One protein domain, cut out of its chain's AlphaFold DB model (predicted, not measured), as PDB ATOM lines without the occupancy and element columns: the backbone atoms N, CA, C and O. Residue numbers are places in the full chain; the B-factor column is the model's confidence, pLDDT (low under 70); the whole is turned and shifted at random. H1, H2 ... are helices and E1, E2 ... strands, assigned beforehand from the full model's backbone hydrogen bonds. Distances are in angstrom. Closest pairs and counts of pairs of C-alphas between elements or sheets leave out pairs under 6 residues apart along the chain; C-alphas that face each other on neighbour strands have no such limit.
ATOM      1  N   ALA A   3     -33.127  16.799 -20.916       96.00
ATOM      2  CA  ALA A   3     -32.615  15.544 -21.462       96.00
ATOM      3  C   ALA A   3     -31.560  15.821 -22.540       96.00
ATOM      4  O   ALA A   3     -31.601  16.851 -23.210       96.00
ATOM      5  N   VAL A   4     -30.593  14.915 -22.673       96.06
ATOM      6  CA  VAL A   4     -29.610  14.921 -23.762       96.06
ATOM      7  C   VAL A   4     -29.687  13.566 -24.438       96.06
ATOM      8  O   VAL A   4     -29.479  12.553 -23.771       96.06
ATOM      9  N   ILE A   5     -29.957  13.550 -25.740       96.38
ATOM     10  CA  ILE A   5     -29.897  12.332 -26.546       96.38
ATOM     11  C   ILE A   5     -28.567  12.367 -27.312       96.38
ATOM     12  O   ILE A   5     -28.441  13.133 -28.273       96.38
ATOM     13  N   PRO A   6     -27.544  11.604 -26.881       95.31
ATOM     14  CA  PRO A   6     -26.238  11.611 -27.537       95.31
ATOM     15  C   PRO A   6     -26.326  11.025 -28.956       95.31
ATOM     16  O   PRO A   6     -27.302  10.334 -29.257       95.31
ATOM     17  N   PRO A   7     -25.314  11.245 -29.813       96.38
ATOM     18  CA  PRO A   7     -25.189  10.543 -31.090       96.38
ATOM     19  C   PRO A   7     -25.349   9.026 -30.922       96.38
ATOM     20  O   PRO A   7     -24.739   8.429 -30.032       96.38
ATOM     21  N   GLY A   8     -26.205   8.406 -31.736       94.56
ATOM     22  CA  GLY A   8     -26.540   6.981 -31.637       94.56
ATOM     23  C   GLY A   8     -27.395   6.593 -30.422       94.56
ATOM     24  O   GLY A   8     -27.676   5.412 -30.228       94.56
ATOM     25  N   GLY A   9     -27.811   7.551 -29.589       93.50
ATOM     26  CA  GLY A   9     -28.658   7.306 -28.428       93.50
ATOM     27  C   GLY A   9     -30.051   6.826 -28.830       93.50
ATOM     28  O   GLY A   9     -30.656   7.370 -29.755       93.50
ATOM     29  N   VAL A  10     -30.571   5.830 -28.109       95.38
ATOM     30  CA  VAL A  10     -31.899   5.246 -28.330       95.38
ATOM     31  C   VAL A  10     -32.643   5.127 -27.003       95.38
ATOM     32  O   VAL A  10     -32.080   4.679 -26.004       95.38
ATOM     33  N   VAL A  11     -33.923   5.494 -27.013       95.50
ATOM     34  CA  VAL A  11     -34.906   5.114 -25.996       95.50
ATOM     35  C   VAL A  11     -35.874   4.148 -26.668       95.50
ATOM     36  O   VAL A  11     -36.545   4.520 -27.631       95.50
ATOM     37  N   ALA A  12     -35.888   2.907 -26.183       96.50
ATOM     38  CA  ALA A  12     -36.675   1.810 -26.738       96.50
ATOM     39  C   ALA A  12     -38.177   2.124 -26.760       96.50
ATOM     40  O   ALA A  12     -38.650   2.993 -26.027       96.50
ATOM     41  N   LEU A  13     -38.932   1.390 -27.574       98.06
ATOM     42  CA  LEU A  13     -40.386   1.484 -27.617       98.06
ATOM     43  C   LEU A  13     -40.978   1.241 -26.226       98.06
ATOM     44  O   LEU A  13     -40.668   0.237 -25.585       98.06
ATOM     45  N   HIS A  14     -41.822   2.154 -25.756       97.88
ATOM     46  CA  HIS A  14     -42.482   2.041 -24.459       97.88
ATOM     47  C   HIS A  14     -43.749   2.903 -24.402       97.88
ATOM     48  O   HIS A  14     -44.016   3.712 -25.291       97.88
ATOM     49  N   ARG A  15     -44.553   2.710 -23.354       97.81
ATOM     50  CA  ARG A  15     -45.655   3.610 -22.984       97.81
ATOM     51  C   ARG A  15     -45.838   3.668 -21.476       97.81
ATOM     52  O   ARG A  15     -45.544   2.712 -20.755       97.81
ATOM     53  N   HIS A  16     -46.399   4.770 -21.016       98.06
ATOM     54  CA  HIS A  16     -46.724   5.021 -19.618       98.06
ATOM     55  C   HIS A  16     -47.904   6.008 -19.537       98.06
ATOM     56  O   HIS A  16     -48.174   6.705 -20.514       98.06
ATOM     57  N   PRO A  17     -48.646   6.066 -18.415       97.69
ATOM     58  CA  PRO A  17     -49.818   6.941 -18.281       97.69
ATOM     59  C   PRO A  17     -49.464   8.427 -18.107       97.69
ATOM     60  O   PRO A  17     -50.349   9.284 -18.117       97.69
ATOM     61  N   ASP A  18     -48.188   8.743 -17.886       98.00
ATOM     62  CA  ASP A  18     -47.716  10.106 -17.684       98.00
ATOM     63  C   ASP A  18     -47.603  10.806 -19.057       98.00
ATOM     64  O   ASP A  18     -46.947  10.287 -19.949       98.00
ATOM     65  N   PRO A  19     -48.223  11.975 -19.296       97.25
ATOM     66  CA  PRO A  19     -47.949  12.710 -20.529       97.25
ATOM     67  C   PRO A  19     -46.479  13.135 -20.570       97.25
ATOM     68  O   PRO A  19     -45.909  13.529 -19.543       97.25
ATOM     69  N   GLU A  20     -45.876  13.093 -21.752       97.56
ATOM     70  CA  GLU A  20     -44.480  13.464 -21.955       97.56
ATOM     71  C   GLU A  20     -44.347  14.358 -23.187       97.56
ATOM     72  O   GLU A  20     -44.491  13.934 -24.332       97.56
ATOM     73  N   ASP A  21     -44.112  15.641 -22.929       97.75
ATOM     74  CA  ASP A  21     -43.948  16.647 -23.966       97.75
ATOM     75  C   ASP A  21     -42.466  17.034 -24.075       97.75
ATOM     76  O   ASP A  21     -41.779  17.218 -23.067       97.75
ATOM     77  N   PHE A  22     -41.980  17.206 -25.300       98.31
ATOM     78  CA  PHE A  22     -40.591  17.521 -25.617       98.31
ATOM     79  C   PHE A  22     -40.535  18.840 -26.378       98.31
ATOM     80  O   PHE A  22     -41.056  18.947 -27.486       98.31
ATOM     81  N   PHE A  23     -39.889  19.847 -25.796       98.62
ATOM     82  CA  PHE A  23     -39.509  21.056 -26.520       98.62
ATOM     83  C   PHE A  23     -38.022  20.998 -26.857       98.62
ATOM     84  O   PHE A  23     -37.184  20.972 -25.950       98.62
ATOM     85  N   ILE A  24     -37.690  20.972 -28.145       98.62
ATOM     86  CA  ILE A  24     -36.316  20.733 -28.590       98.62
ATOM     87  C   ILE A  24     -35.527  22.037 -28.484       98.62
ATOM     88  O   ILE A  24     -35.829  23.031 -29.143       98.62
ATOM     89  N   LEU A  25     -34.502  22.049 -27.636       98.75
ATOM     90  CA  LEU A  25     -33.681  23.229 -27.360       98.75
ATOM     91  C   LEU A  25     -32.521  23.373 -28.351       98.75
ATOM     92  O   LEU A  25     -32.152  24.492 -28.703       98.75
ATOM     93  N   SER A  26     -31.916  22.261 -28.772       98.69
ATOM     94  CA  SER A  26     -30.800  22.251 -29.726       98.69
ATOM     95  C   SER A  26     -30.636  20.889 -30.392       98.69
ATOM     96  O   SER A  26     -30.982  19.870 -29.798       98.69
ATOM     97  N   GLY A  27     -30.009  20.865 -31.568       98.19
ATOM     98  CA  GLY A  27     -29.779  19.636 -32.326       98.19
ATOM     99  C   GLY A  27     -31.040  19.149 -33.041       98.19
ATOM    100  O   GLY A  27     -31.998  19.905 -33.225       98.19
ATOM    101  N   ARG A  28     -31.003  17.891 -33.483       98.25
ATOM    102  CA  ARG A  28     -32.142  17.189 -34.078       98.25
ATOM    103  C   ARG A  28     -32.074  15.706 -33.733       98.25
ATOM    104  O   ARG A  28     -30.984  15.151 -33.611       98.25
ATOM    105  N   HIS A  29     -33.225  15.078 -33.585       98.62
ATOM    106  CA  HIS A  29     -33.366  13.643 -33.363       98.62
ATOM    107  C   HIS A  29     -34.717  13.194 -33.919       98.62
ATOM    108  O   HIS A  29     -35.483  14.008 -34.428       98.62
ATOM    109  N   GLU A  30     -35.017  11.905 -33.842       98.69
ATOM    110  CA  GLU A  30     -36.316  11.383 -34.242       98.69
ATOM    111  C   GLU A  30     -37.108  10.915 -33.021       98.69
ATOM    112  O   GLU A  30     -36.568  10.293 -32.097       98.69
ATOM    113  N   VAL A  31     -38.406  11.210 -33.044       98.38
ATOM    114  CA  VAL A  31     -39.397  10.720 -32.084       98.38
ATOM    115  C   VAL A  31     -40.392   9.855 -32.837       98.38
ATOM    116  O   VAL A  31     -40.917  10.249 -33.880       98.38
ATOM    117  N   LEU A  32     -40.640   8.657 -32.326       98.38
ATOM    118  CA  LEU A  32     -41.672   7.779 -32.846       98.38
ATOM    119  C   LEU A  32     -43.010   8.195 -32.239       98.38
ATOM    120  O   LEU A  32     -43.182   8.139 -31.023       98.38
ATOM    121  N   VAL A  33     -43.948   8.602 -33.090       96.38
ATOM    122  CA  VAL A  33     -45.273   9.097 -32.693       96.38
ATOM    123  C   VAL A  33     -46.382   8.287 -33.356       96.38
ATOM    124  O   VAL A  33     -46.169   7.639 -34.381       96.38
ATOM    125  N   SER A  34     -47.585   8.339 -32.782       92.62
ATOM    126  CA  SER A  34     -48.776   7.718 -33.369       92.62
ATOM    127  C   SER A  34     -49.441   8.645 -34.386       92.62
ATOM    128  O   SER A  34     -49.758   9.794 -34.079       92.62
ATOM    129  N   GLU A  35     -49.732   8.121 -35.573       91.50
ATOM    130  CA  GLU A  35     -50.510   8.771 -36.630       91.50
ATOM    131  C   GLU A  35     -51.652   7.857 -37.062       91.50
ATOM    132  O   GLU A  35     -51.483   6.945 -37.877       91.50
ATOM    133  N   GLY A  36     -52.826   8.078 -36.464       89.62
ATOM    134  CA  GLY A  36     -53.907   7.097 -36.521       89.62
ATOM    135  C   GLY A  36     -53.436   5.776 -35.913       89.62
ATOM    136  O   GLY A  36     -52.892   5.770 -34.810       89.62
ATOM    137  N   ASP A  37     -53.581   4.690 -36.669       88.69
ATOM    138  CA  ASP A  37     -53.233   3.330 -36.234       88.69
ATOM    139  C   ASP A  37     -51.764   2.948 -36.502       88.69
ATOM    140  O   ASP A  37     -51.389   1.779 -36.392       88.69
ATOM    141  N   ARG A  38     -50.918   3.898 -36.925       92.94
ATOM    142  CA  ARG A  38     -49.522   3.638 -37.307       92.94
ATOM    143  C   ARG A  38     -48.549   4.390 -36.413       92.94
ATOM    144  O   ARG A  38     -48.794   5.536 -36.059       92.94
ATOM    145  N   LEU A  39     -47.403   3.771 -36.145       96.31
ATOM    146  CA  LEU A  39     -46.245   4.447 -35.568       96.31
ATOM    147  C   LEU A  39     -45.350   4.985 -36.691       96.31
ATOM    148  O   LEU A  39     -45.067   4.276 -37.660       96.31
ATOM    149  N   VAL A  40     -44.933   6.244 -36.573       97.31
ATOM    150  CA  VAL A  40     -44.145   6.957 -37.586       97.31
ATOM    151  C   VAL A  40     -43.006   7.707 -36.909       97.31
ATOM    152  O   VAL A  40     -43.219   8.417 -35.929       97.31
ATOM    153  N   TRP A  41     -41.790   7.556 -37.435       98.19
ATOM    154  CA  TRP A  41     -40.649   8.367 -37.012       98.19
ATOM    155  C   TRP A  41     -40.788   9.775 -37.579       98.19
ATOM    156  O   TRP A  41     -40.945   9.955 -38.790       98.19
ATOM    157  N   ARG A  42     -40.725  10.774 -36.701       97.56
ATOM    158  CA  ARG A  42     -40.716  12.188 -37.063       97.56
ATOM    159  C   ARG A  42     -39.414  12.813 -36.606       97.56
ATOM    160  O   ARG A  42     -39.047  12.684 -35.442       97.56
ATOM    161  N   GLU A  43     -38.736  13.485 -37.528       98.31
ATOM    162  CA  GLU A  43     -37.623  14.359 -37.173       98.31
ATOM    163  C   GLU A  43     -38.163  15.530 -36.341       98.31
ATOM    164  O   GLU A  43     -39.173  16.138 -36.698       98.31
ATOM    165  N   ALA A  44     -37.491  15.805 -35.229       98.19
ATOM    166  CA  ALA A  44     -37.719  16.945 -34.361       98.19
ATOM    167  C   ALA A  44     -36.405  17.723 -34.235       98.19
ATOM    168  O   ALA A  44     -35.348  17.150 -33.952       98.19
ATOM    169  N   CYS A  45     -36.465  19.028 -34.471       98.44
ATOM    170  CA  CYS A  45     -35.318  19.928 -34.466       98.44
ATOM    171  C   CYS A  45     -35.547  21.126 -33.540       98.44
ATOM    172  O   CYS A  45     -36.645  21.349 -33.039       98.44
ATOM    173  N   ALA A  46     -34.485  21.886 -33.267       98.62
ATOM    174  CA  ALA A  46     -34.535  23.014 -32.339       98.62
ATOM    175  C   ALA A  46     -35.697  23.986 -32.637       98.62
ATOM    176  O   ALA A  46     -35.795  24.541 -33.730       98.62
ATOM    177  N   GLY A  47     -36.538  24.226 -31.630       98.56
ATOM    178  CA  GLY A  47     -37.758  25.032 -31.724       98.56
ATOM    179  C   GLY A  47     -39.045  24.221 -31.906       98.56
ATOM    180  O   GLY A  47     -40.121  24.766 -31.658       98.56
ATOM    181  N   ASP A  48     -38.953  22.939 -32.267       98.69
ATOM    182  CA  ASP A  48     -40.115  22.062 -32.371       98.69
ATOM    183  C   ASP A  48     -40.657  21.657 -30.996       98.69
ATOM    184  O   ASP A  48     -39.950  21.620 -29.983       98.69
ATOM    185  N   TYR A  49     -41.947  21.320 -30.983       98.25
ATOM    186  CA  TYR A  49     -42.650  20.791 -29.824       98.25
ATOM    187  C   TYR A  49     -43.342  19.482 -30.191       98.25
ATOM    188  O   TYR A  49     -44.231  19.463 -31.046       98.25
ATOM    189  N   VAL A  50     -42.978  18.398 -29.513       98.06
ATOM    190  CA  VAL A  50     -43.587  17.077 -29.680       98.06
ATOM    191  C   VAL A  50     -44.389  16.751 -28.429       98.06
ATOM    192  O   VAL A  50     -43.876  16.836 -27.319       98.06
ATOM    193  N   ARG A  51     -45.659  16.381 -28.596       97.19
ATOM    194  CA  ARG A  51     -46.540  15.975 -27.495       97.19
ATOM    195  C   ARG A  51     -46.807  14.486 -27.564       97.19
ATOM    196  O   ARG A  51     -47.351  14.028 -28.571       97.19
ATOM    197  N   ILE A  52     -46.531  13.775 -26.476       97.50
ATOM    198  CA  ILE A  52     -46.915  12.377 -26.309       97.50
ATOM    199  C   ILE A  52     -47.989  12.288 -25.217       97.50
ATOM    200  O   ILE A  52     -47.702  12.501 -24.035       97.50
ATOM    201  N   PRO A  53     -49.253  12.010 -25.583       96.44
ATOM    202  CA  PRO A  53     -50.291  11.736 -24.599       96.44
ATOM    203  C   PRO A  53     -49.961  10.493 -23.762       96.44
ATOM    204  O   PRO A  53     -49.278   9.584 -24.231       96.44
ATOM    205  N   GLY A  54     -50.516  10.426 -22.552       97.00
ATOM    206  CA  GLY A  54     -50.431   9.221 -21.727       97.00
ATOM    207  C   GLY A  54     -50.997   7.989 -22.445       97.00
ATOM    208  O   GLY A  54     -51.919   8.087 -23.255       97.00
ATOM    209  N   ASP A  55     -50.419   6.834 -22.132       96.75
ATOM    210  CA  ASP A  55     -50.729   5.499 -22.659       96.75
ATOM    211  C   ASP A  55     -50.478   5.298 -24.168       96.75
ATOM    212  O   ASP A  55     -50.838   4.254 -24.725       96.75
ATOM    213  N   VAL A  56     -49.793   6.243 -24.825       96.62
ATOM    214  CA  VAL A  56     -49.380   6.144 -26.234       96.62
ATOM    215  C   VAL A  56     -47.972   5.558 -26.348       96.62
ATOM    216  O   VAL A  56     -47.051   5.963 -25.639       96.62
ATOM    217  N   LEU A  57     -47.801   4.596 -27.262       97.25
ATOM    218  CA  LEU A  57     -46.491   4.036 -27.598       97.25
ATOM    219  C   LEU A  57     -45.612   5.084 -28.280       97.25
ATOM    220  O   LEU A  57     -46.037   5.728 -29.238       97.25
ATOM    221  N   HIS A  58     -44.379   5.208 -27.804       98.25
ATOM    222  CA  HIS A  58     -43.386   6.127 -28.341       98.25
ATOM    223  C   HIS A  58     -41.966   5.599 -28.120       98.25
ATOM    224  O   HIS A  58     -41.728   4.655 -27.362       98.25
ATOM    225  N   ALA A  59     -41.021   6.188 -28.845       98.31
ATOM    226  CA  ALA A  59     -39.600   5.863 -28.802       98.31
ATOM    227  C   ALA A  59     -38.780   7.071 -29.271       98.31
ATOM    228  O   ALA A  59     -39.309   7.961 -29.937       98.31
ATOM    229  N   HIS A  60     -37.484   7.090 -28.968       98.12
ATOM    230  CA  HIS A  60     -36.574   8.152 -29.409       98.12
ATOM    231  C   HIS A  60     -35.322   7.539 -30.013       98.12
ATOM    232  O   HIS A  60     -34.812   6.539 -29.506       98.12
ATOM    233  N   ARG A  61     -34.771   8.171 -31.047       97.75
ATOM    234  CA  ARG A  61     -33.426   7.849 -31.527       97.75
ATOM    235  C   ARG A  61     -32.724   9.077 -32.070       97.75
ATOM    236  O   ARG A  61     -33.347   9.927 -32.696       97.75
ATOM    237  N   ASN A  62     -31.419   9.154 -31.869       97.88
ATOM    238  CA  ASN A  62     -30.578  10.156 -32.505       97.88
ATOM    239  C   ASN A  62     -29.680   9.475 -33.540       97.88
ATOM    240  O   ASN A  62     -28.690   8.833 -33.199       97.88
ATOM    241  N   ILE A  63     -30.050   9.624 -34.811       96.50
ATOM    242  CA  ILE A  63     -29.305   9.086 -35.958       96.50
ATOM    243  C   ILE A  63     -28.222  10.047 -36.474       96.50
ATOM    244  O   ILE A  63     -27.625   9.802 -37.520       96.50
ATOM    245  N   THR A  64     -28.002  11.163 -35.778       97.31
ATOM    246  CA  THR A  64     -27.034  12.194 -36.158       97.31
ATOM    247  C   THR A  64     -25.717  12.036 -35.403       97.31
ATOM    248  O   THR A  64     -25.601  11.233 -34.478       97.31
ATOM    249  N   ASP A  65     -24.719  12.808 -35.819       97.38
ATOM    250  CA  ASP A  65     -23.389  12.911 -35.219       97.38
ATOM    251  C   ASP A  65     -23.296  13.959 -34.096       97.38
ATOM    252  O   ASP A  65     -22.263  14.056 -33.438       97.38
ATOM    253  N   GLU A  66     -24.382  14.684 -33.817       97.19
ATOM    254  CA  GLU A  66     -24.446  15.736 -32.802       97.19
ATOM    255  C   GLU A  66     -25.501  15.416 -31.728       97.19
ATOM    256  O   GLU A  66     -26.521  14.784 -32.016       97.19
ATOM    257  N   PRO A  67     -25.313  15.833 -30.465       97.69
ATOM    258  CA  PRO A  67     -26.321  15.631 -29.434       97.69
ATOM    259  C   PRO A  67     -27.577  16.481 -29.689       97.69
ATOM    260  O   PRO A  67     -27.492  17.656 -30.053       97.69
ATOM    261  N   ALA A  68     -28.745  15.912 -29.389       98.38
ATOM    262  CA  ALA A  68     -29.989  16.662 -29.236       98.38
ATOM    263  C   ALA A  68     -30.245  16.969 -27.755       98.38
ATOM    264  O   ALA A  68     -29.858  16.196 -26.871       98.38
ATOM    265  N   VAL A  69     -30.862  18.115 -27.473       98.50
ATOM    266  CA  VAL A  69     -31.185  18.547 -26.110       98.50
ATOM    267  C   VAL A  69     -32.639  18.963 -26.043       98.50
ATOM    268  O   VAL A  69     -33.040  19.895 -26.738       98.50
ATOM    269  N   ASP A  70     -33.368  18.365 -25.108       98.56
ATOM    270  CA  ASP A  70     -34.803  18.573 -24.964       98.56
ATOM    271  C   ASP A  70     -35.106  19.150 -23.583       98.56
ATOM    272  O   ASP A  70     -34.512  18.767 -22.562       98.56
ATOM    273  N   LEU A  71     -36.081  20.052 -23.531       98.56
ATOM    274  CA  LEU A  71     -36.837  20.316 -22.320       98.56
ATOM    275  C   LEU A  71     -38.024  19.354 -22.283       98.56
ATOM    276  O   LEU A  71     -39.010  19.548 -22.989       98.56
ATOM    277  N   VAL A  72     -37.932  18.352 -21.415       98.06
ATOM    278  CA  VAL A  72     -39.010  17.391 -21.165       98.06
ATOM    279  C   VAL A  72     -39.966  17.960 -20.121       98.06
ATOM    280  O   VAL A  72     -39.548  18.328 -19.013       98.06
ATOM    281  N   VAL A  73     -41.248  18.023 -20.450       97.94
ATOM    282  CA  VAL A  73     -42.333  18.465 -19.573       97.94
ATOM    283  C   VAL A  73     -43.229  17.264 -19.295       97.94
ATOM    284  O   VAL A  73     -43.847  16.713 -20.196       97.94
ATOM    285  N   THR A  74     -43.275  16.842 -18.034       97.94
ATOM    286  CA  THR A  74     -43.992  15.635 -17.609       97.94
ATOM    287  C   THR A  74     -44.384  15.732 -16.130       97.94
ATOM    288  O   THR A  74     -44.177  16.765 -15.482       97.94
ATOM    289  N   THR A  75     -44.971  14.673 -15.581       98.06
ATOM    290  CA  THR A  75     -45.407  14.605 -14.191       98.06
ATOM    291  C   THR A  75     -44.222  14.409 -13.229       98.06
ATOM    292  O   THR A  75     -43.173  13.864 -13.591       98.06
ATOM    293  N   PRO A  76     -44.383  14.769 -11.942       97.75
ATOM    294  CA  PRO A  76     -43.401  14.422 -10.914       97.75
ATOM    295  C   PRO A  76     -43.165  12.911 -10.764       97.75
ATOM    296  O   PRO A  76     -42.088  12.514 -10.321       97.75
ATOM    297  N   LYS A  77     -44.145  12.066 -11.124       97.81
ATOM    298  CA  LYS A  77     -44.030  10.604 -11.040       97.81
ATOM    299  C   LYS A  77     -42.960  10.094 -12.003       97.81
ATOM    300  O   LYS A  77     -42.059   9.385 -11.559       97.81
ATOM    301  N   LEU A  78     -42.998  10.515 -13.268       97.50
ATOM    302  CA  LEU A  78     -41.974  10.139 -14.244       97.50
ATOM    303  C   LEU A  78     -40.602  10.735 -13.877       97.50
ATOM    304  O   LEU A  78     -39.577  10.059 -13.950       97.50
ATOM    305  N   GLY A  79     -40.572  11.961 -13.342       96.00
ATOM    306  CA  GLY A  79     -39.345  12.536 -12.778       96.00
ATOM    307  C   GLY A  79     -38.727  11.682 -11.657       96.00
ATOM    308  O   GLY A  79     -37.507  11.519 -11.599       96.00
ATOM    309  N   ARG A  80     -39.558  11.096 -10.782       97.25
ATOM    310  CA  ARG A  80     -39.103  10.181  -9.727       97.25
ATOM    311  C   ARG A  80     -38.617   8.846 -10.290       97.25
ATOM    312  O   ARG A  80     -37.596   8.353  -9.821       97.25
ATOM    313  N   PHE A  81     -39.282   8.313 -11.313       97.81
ATOM    314  CA  PHE A  81     -38.827   7.115 -12.016       97.81
ATOM    315  C   PHE A  81     -37.385   7.274 -12.510       97.81
ATOM    316  O   PHE A  81     -36.534   6.455 -12.172       97.81
ATOM    317  N   PHE A  82     -37.075   8.374 -13.209       95.31
ATOM    318  CA  PHE A  82     -35.715   8.644 -13.686       95.31
ATOM    319  C   PHE A  82     -34.685   8.757 -12.558       95.31
ATOM    320  O   PHE A  82     -33.538   8.351 -12.738       95.31
ATOM    321  N   TYR A  83     -35.079   9.279 -11.393       94.19
ATOM    322  CA  TYR A  83     -34.213   9.301 -10.214       94.19
ATOM    323  C   TYR A  83     -33.934   7.888  -9.684       94.19
ATOM    324  O   TYR A  83     -32.800   7.588  -9.325       94.19
ATOM    325  N   ASP A  84     -34.944   7.016  -9.665       96.69
ATOM    326  CA  ASP A  84     -34.831   5.656  -9.130       96.69
ATOM    327  C   ASP A  84     -34.032   4.706 -10.051       96.69
ATOM    328  O   ASP A  84     -33.371   3.796  -9.552       96.69
ATOM    329  N   ILE A  85     -34.070   4.899 -11.379       94.75
ATOM    330  CA  ILE A  85     -33.300   4.093 -12.361       94.75
ATOM    331  C   ILE A  85     -31.965   4.732 -12.775       94.75
ATOM    332  O   ILE A  85     -31.169   4.137 -13.518       94.75
ATOM    333  N   GLY A  86     -31.779   5.995 -12.396       90.94
ATOM    334  CA  GLY A  86     -30.632   6.807 -12.749       90.94
ATOM    335  C   GLY A  86     -29.424   6.489 -11.882       90.94
ATOM    336  O   GLY A  86     -29.520   5.901 -10.809       90.94
ATOM    337  N   ARG A  87     -28.259   6.934 -12.344       88.50
ATOM    338  CA  ARG A  87     -27.030   6.953 -11.552       88.50
ATOM    339  C   ARG A  87     -26.372   8.325 -11.665       88.50
ATOM    340  O   ARG A  87     -26.551   8.985 -12.693       88.50
ATOM    341  N   PRO A  88     -25.620   8.768 -10.645       85.62
ATOM    342  CA  PRO A  88     -24.881  10.018 -10.720       85.62
ATOM    343  C   PRO A  88     -23.945  10.045 -11.932       85.62
ATOM    344  O   PRO A  88     -23.212   9.091 -12.185       85.62
ATOM    345  N   VAL A  89     -23.960  11.152 -12.673       83.00
ATOM    346  CA  VAL A  89     -23.026  11.384 -13.779       83.00
ATOM    347  C   VAL A  89     -21.791  12.071 -13.207       83.00
ATOM    348  O   VAL A  89     -21.809  13.272 -12.955       83.00
ATOM    349  N   THR A  90     -20.731  11.306 -12.956       75.94
ATOM    350  CA  THR A  90     -19.461  11.819 -12.405       75.94
ATOM    351  C   THR A  90     -18.344  11.915 -13.451       75.94
ATOM    352  O   THR A  90     -17.193  12.139 -13.092       75.94
ATOM    353  N   GLY A  91     -18.671  11.735 -14.735       78.62
ATOM    354  CA  GLY A  91     -17.737  11.676 -15.860       78.62
ATOM    355  C   GLY A  91     -18.267  10.746 -16.951       78.62
ATOM    356  O   GLY A  91     -19.485  10.577 -17.070       78.62
ATOM    357  N   ASP A  92     -17.361  10.118 -17.700       78.88
ATOM    358  CA  ASP A  92     -17.724   9.078 -18.660       78.88
ATOM    359  C   ASP A  92     -18.411   7.918 -17.939       78.88
ATOM    360  O   ASP A  92     -17.909   7.370 -16.953       78.88
ATOM    361  N   LEU A  93     -19.593   7.554 -18.427       75.56
ATOM    362  CA  LEU A  93     -20.362   6.457 -17.870       75.56
ATOM    363  C   LEU A  93     -20.042   5.171 -18.640       75.56
ATOM    364  O   LEU A  93     -20.230   5.147 -19.858       75.56
ATOM    365  N   PRO A  94     -19.623   4.084 -17.966       84.19
ATOM    366  CA  PRO A  94     -19.480   2.792 -18.627       84.19
ATOM    367  C   PRO A  94     -20.845   2.301 -19.141       84.19
ATOM    368  O   PRO A  94     -21.887   2.789 -18.685       84.19
ATOM    369  N   PRO A  95     -20.890   1.311 -20.047       85.81
ATOM    370  CA  PRO A  95     -22.139   0.644 -20.403       85.81
ATOM    371  C   PRO A  95     -22.912   0.162 -19.164       85.81
ATOM    372  O   PRO A  95     -22.326  -0.085 -18.108       85.81
ATOM    373  N   ARG A  96     -24.240   0.051 -19.281       87.56
ATOM    374  CA  ARG A  96     -25.079  -0.492 -18.203       87.56
ATOM    375  C   ARG A  96     -24.715  -1.956 -17.929       87.56
ATOM    376  O   ARG A  96     -24.509  -2.713 -18.878       87.56
ATOM    377  N   THR A  97     -24.658  -2.355 -16.660       90.75
ATOM    378  CA  THR A  97     -24.499  -3.771 -16.282       90.75
ATOM    379  C   THR A  97     -25.829  -4.527 -16.426       90.75
ATOM    380  O   THR A  97     -26.889  -3.892 -16.424       90.75
ATOM    381  N   PRO A  98     -25.820  -5.871 -16.518       91.06
ATOM    382  CA  PRO A  98     -27.052  -6.662 -16.535       91.06
ATOM    383  C   PRO A  98     -27.962  -6.396 -15.328       91.06
ATOM    384  O   PRO A  98     -29.178  -6.329 -15.473       91.06
ATOM    385  N   GLU A  99     -27.391  -6.175 -14.144       92.75
ATOM    386  CA  GLU A  99     -28.140  -5.863 -12.924       92.75
ATOM    387  C   GLU A  99     -28.814  -4.489 -13.008       92.75
ATOM    388  O   GLU A  99     -29.957  -4.332 -12.582       92.75
ATOM    389  N   GLU A 100     -28.146  -3.490 -13.593       92.94
ATOM    390  CA  GLU A 100     -28.745  -2.171 -13.819       92.94
ATOM    391  C   GLU A 100     -29.876  -2.224 -14.856       92.94
ATOM    392  O   GLU A 100     -30.853  -1.482 -14.731       92.94
ATOM    393  N   VAL A 101     -29.757  -3.092 -15.868       92.50
ATOM    394  CA  VAL A 101     -30.832  -3.350 -16.838       92.50
ATOM    395  C   VAL A 101     -32.006  -4.055 -16.155       92.50
ATOM    396  O   VAL A 101     -33.142  -3.606 -16.294       92.50
ATOM    397  N   ALA A 102     -31.753  -5.088 -15.348       93.62
ATOM    398  CA  ALA A 102     -32.794  -5.783 -14.592       93.62
ATOM    399  C   ALA A 102     -33.535  -4.837 -13.629       93.62
ATOM    400  O   ALA A 102     -34.766  -4.827 -13.597       93.62
ATOM    401  N   HIS A 103     -32.804  -3.976 -12.908       95.88
ATOM    402  CA  HIS A 103     -33.388  -2.950 -12.034       95.88
ATOM    403  C   HIS A 103     -34.256  -1.950 -12.807       95.88
ATOM    404  O   HIS A 103     -35.329  -1.562 -12.336       95.88
ATOM    405  N   PHE A 104     -33.827  -1.546 -14.006       95.81
ATOM    406  CA  PHE A 104     -34.625  -0.702 -14.893       95.81
ATOM    407  C   PHE A 104     -35.945  -1.380 -15.292       95.81
ATOM    408  O   PHE A 104     -37.003  -0.752 -15.188       95.81
ATOM    409  N   VAL A 105     -35.905  -2.656 -15.690       95.75
ATOM    410  CA  VAL A 105     -37.106  -3.414 -16.075       95.75
ATOM    411  C   VAL A 105     -38.054  -3.583 -14.885       95.75
ATOM    412  O   VAL A 105     -39.230  -3.232 -14.986       95.75
ATOM    413  N   GLU A 106     -37.554  -4.038 -13.732       97.50
ATOM    414  CA  GLU A 106     -38.365  -4.216 -12.520       97.50
ATOM    415  C   GLU A 106     -39.011  -2.896 -12.078       97.50
ATOM    416  O   GLU A 106     -40.202  -2.835 -11.754       97.50
ATOM    417  N   THR A 107     -38.238  -1.808 -12.101       98.19
ATOM    418  CA  THR A 107     -38.735  -0.483 -11.727       98.19
ATOM    419  C   THR A 107     -39.790   0.012 -12.712       98.19
ATOM    420  O   THR A 107     -40.800   0.558 -12.273       98.19
ATOM    421  N   SER A 108     -39.624  -0.231 -14.016       97.88
ATOM    422  CA  SER A 108     -40.630   0.111 -15.034       97.88
ATOM    423  C   SER A 108     -41.960  -0.588 -14.747       97.88
ATOM    424  O   SER A 108     -42.999   0.069 -14.662       97.88
ATOM    425  N   ILE A 109     -41.922  -1.894 -14.464       96.69
ATOM    426  CA  ILE A 109     -43.111  -2.681 -14.104       96.69
ATOM    427  C   ILE A 109     -43.770  -2.125 -12.833       96.69
ATOM    428  O   ILE A 109     -44.982  -1.913 -12.806       96.69
ATOM    429  N   ARG A 110     -42.984  -1.821 -11.790       97.81
ATOM    430  CA  ARG A 110     -43.489  -1.260 -10.524       97.81
ATOM    431  C   ARG A 110     -44.180   0.094 -10.704       97.81
ATOM    432  O   ARG A 110     -45.133   0.392  -9.986       97.81
ATOM    433  N   TYR A 111     -43.718   0.909 -11.650       98.00
ATOM    434  CA  TYR A 111     -44.331   2.197 -11.987       98.00
ATOM    435  C   TYR A 111     -45.577   2.071 -12.885       98.00
ATOM    436  O   TYR A 111     -46.305   3.059 -13.059       98.00
ATOM    437  N   GLY A 112     -45.863   0.865 -13.390       97.31
ATOM    438  CA  GLY A 112     -46.947   0.585 -14.330       97.31
ATOM    439  C   GLY A 112     -46.602   0.961 -15.770       97.31
ATOM    440  O   GLY A 112     -47.498   1.296 -16.538       97.31
ATOM    441  N   TYR A 113     -45.315   0.977 -16.118       98.12
ATOM    442  CA  TYR A 113     -44.833   1.314 -17.455       98.12
ATOM    443  C   TYR A 113     -44.669   0.043 -18.281       98.12
ATOM    444  O   TYR A 113     -44.287  -1.009 -17.766       98.12
ATOM    445  N   VAL A 114     -44.974   0.142 -19.570       97.94
ATOM    446  CA  VAL A 114     -44.903  -0.979 -20.504       97.94
ATOM    447  C   VAL A 114     -43.708  -0.765 -21.412       97.94
ATOM    448  O   VAL A 114     -43.614   0.264 -22.080       97.94
ATOM    449  N   LEU A 115     -42.816  -1.746 -21.437       97.38
ATOM    450  CA  LEU A 115     -41.693  -1.805 -22.364       97.38
ATOM    451  C   LEU A 115     -42.112  -2.634 -23.578       97.38
ATOM    452  O   LEU A 115     -42.772  -3.660 -23.417       97.38
ATOM    453  N   GLY A 116     -41.742  -2.184 -24.772       95.62
ATOM    454  CA  GLY A 116     -41.949  -2.947 -25.995       95.62
ATOM    455  C   GLY A 116     -41.053  -4.183 -26.026       95.62
ATOM    456  O   GLY A 116     -39.922  -4.147 -25.532       95.62
ATOM    457  N   THR A 117     -41.537  -5.270 -26.621       93.81
ATOM    458  CA  THR A 117     -40.745  -6.498 -26.788       93.81
ATOM    459  C   THR A 117     -39.604  -6.292 -27.797       93.81
ATOM    460  O   THR A 117     -39.606  -5.305 -28.546       93.81
ATOM    461  N   PRO A 118     -38.618  -7.207 -27.871       93.12
ATOM    462  CA  PRO A 118     -37.613  -7.178 -28.931       93.12
ATOM    463  C   PRO A 118     -38.226  -7.149 -30.339       93.12
ATOM    464  O   PRO A 118     -37.776  -6.382 -31.187       93.12
ATOM    465  N   GLU A 119     -39.291  -7.915 -30.585       94.88
ATOM    466  CA  GLU A 119     -39.990  -7.946 -31.875       94.88
ATOM    467  C   GLU A 119     -40.693  -6.620 -32.184       94.88
ATOM    468  O   GLU A 119     -40.632  -6.140 -33.316       94.88
ATOM    469  N   GLU A 120     -41.338  -6.005 -31.189       95.62
ATOM    470  CA  GLU A 120     -42.000  -4.707 -31.359       95.62
ATOM    471  C   GLU A 120     -40.985  -3.587 -31.619       95.62
ATOM    472  O   GLU A 120     -41.210  -2.732 -32.477       95.62
ATOM    473  N   ASN A 121     -39.835  -3.616 -30.936       97.06
ATOM    474  CA  ASN A 121     -38.727  -2.701 -31.202       97.06
ATOM    475  C   ASN A 121     -38.159  -2.906 -32.615       97.06
ATOM    476  O   ASN A 121     -38.015  -1.939 -33.368       97.06
ATOM    477  N   ALA A 122     -37.921  -4.156 -33.019       96.00
ATOM    478  CA  ALA A 122     -37.438  -4.477 -34.358       96.00
ATOM    479  C   ALA A 122     -38.417  -4.007 -35.449       96.00
ATOM    480  O   ALA A 122     -37.990  -3.470 -36.473       96.00
ATOM    481  N   ALA A 123     -39.729  -4.123 -35.214       96.12
ATOM    482  CA  ALA A 123     -40.768  -3.660 -36.136       96.12
ATOM    483  C   ALA A 123     -40.744  -2.139 -36.373       96.12
ATOM    484  O   ALA A 123     -41.164  -1.678 -37.436       96.12
ATOM    485  N   VAL A 124     -40.221  -1.361 -35.419       96.38
ATOM    486  CA  VAL A 124     -40.034   0.095 -35.547       96.38
ATOM    487  C   VAL A 124     -38.585   0.477 -35.868       96.38
ATOM    488  O   VAL A 124     -38.241   1.657 -35.870       96.38
ATOM    489  N   GLY A 125     -37.728  -0.494 -36.195       95.88
ATOM    490  CA  GLY A 125     -36.337  -0.256 -36.579       95.88
ATOM    491  C   GLY A 125     -35.419   0.106 -35.410       95.88
ATOM    492  O   GLY A 125     -34.472   0.869 -35.603       95.88
TER     493      GLY A 125
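This is residues 3 to 125 of the 133 residues of the protein "Cupin domain-containing protein" of Mycobacterium kubicae (UniProt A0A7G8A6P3). What shape do these coordinates make? They make a sandwich of two strongly twisted four-stranded sheets, E1 E8 E3 E6 face to face with E2 E7 E4 E5, with the helical hairpin of H1 and H2 off to one side of it. The short helix H3 only grazes the second sheet near E2, and residues 88 to 99 stick out freely. What is the make-up along the printed part? The printed part has 123 residues with eight named strands followed by three named helices, class mixed, and each sheet is antiparallel throughout in the order just given. How large is it? It is compact, with a radius of gyration of the C-alphas of 14.3 A and spans of 34 by 34 by 30 A.

Where do the first strands lie? E1 is residues 3 to 5 and begins with C-alpha 3 at (-32.615, 15.544, -21.462). E2 is residues 10 to 15, 14.8 A long, E3 is residues 20 to 26, 18.0 A, and E4 is residues 28 to 35, 20.4 A, which bends by 51 degrees at residue 32. Which strands follow? E5 is residues 38 to 45, 21.8 A from first to last C-alpha. E6 is residues 49 to 52, E7 residues 58 to 61, and E8 residues 68 to 74, 18.2 A long, with C-alpha 74 at (-43.992, 15.635, -17.609). Where are the helices? H1 is residues 76 to 85, 14.5 A, and H2 is residues 98 to 111, 19.9 A. H3 is residues 118 to 123 and ends with C-alpha 123 at (-40.768, -3.660, -36.136).

How do the two sheets stand to each other? They form a sandwich, two sheets face to face, 9.8 A centre to centre where they face each other, with best planes 16 degrees apart and strands at 29 degrees. They also form a jelly roll, one long hairpin wound over both sheets in four nested antiparallel pairs: E1 with E8, E2 with E7, E3 with E6, E4 with E5. Which backbone atoms pair in the first sheet? N 3 and O 70 of E1 and E8 are 2.9 A apart, N 71 and O 23 of E8 and E3 2.8 A, and N 22 and O 50 of E3 and E6 2.8 A, each within hydrogen-bond range. And in the second sheet? N 11 and O 60 of E2 and E7 are 2.8 A apart, N 32 and O 59 of E7 and E4 2.8 A, and N 31 and O 42 of the hairpin E4 and E5 2.9 A, each within hydrogen-bond range. How do the helices sit? H1 and H2 touch, with their closest C-alphas, Ile 85 and Phe 104, 5.6 A apart, at a shallow tilt of 22 degrees, opposite ways, and are on neither sheet. H3 is on the second sheet but only grazes it, the closest C-alphas of E2 and H3 being Leu 13 and Asn 121, 5.8 A apart, while H1 and H3 are apart. In H1, H2 and H3 every O i to N i+4 pair is within hydrogen-bond range.

How far does it reach? The two C-alphas farthest apart are those of Gly 36 and Thr 90, 42.3 A. Which links are long, and is there a cut? The link H1 to H2, with 12 residues, is long; residues 88 to 99, of which 98 and 99 belong to H2, stand free. The printed part has no cut, and residues 114 to 115, between H2 and H3, pair antiparallel with residues 14 to 15 of E2. How confident is the model? The mean pLDDT of the printed part is 95.5, and no printed residue is under 70.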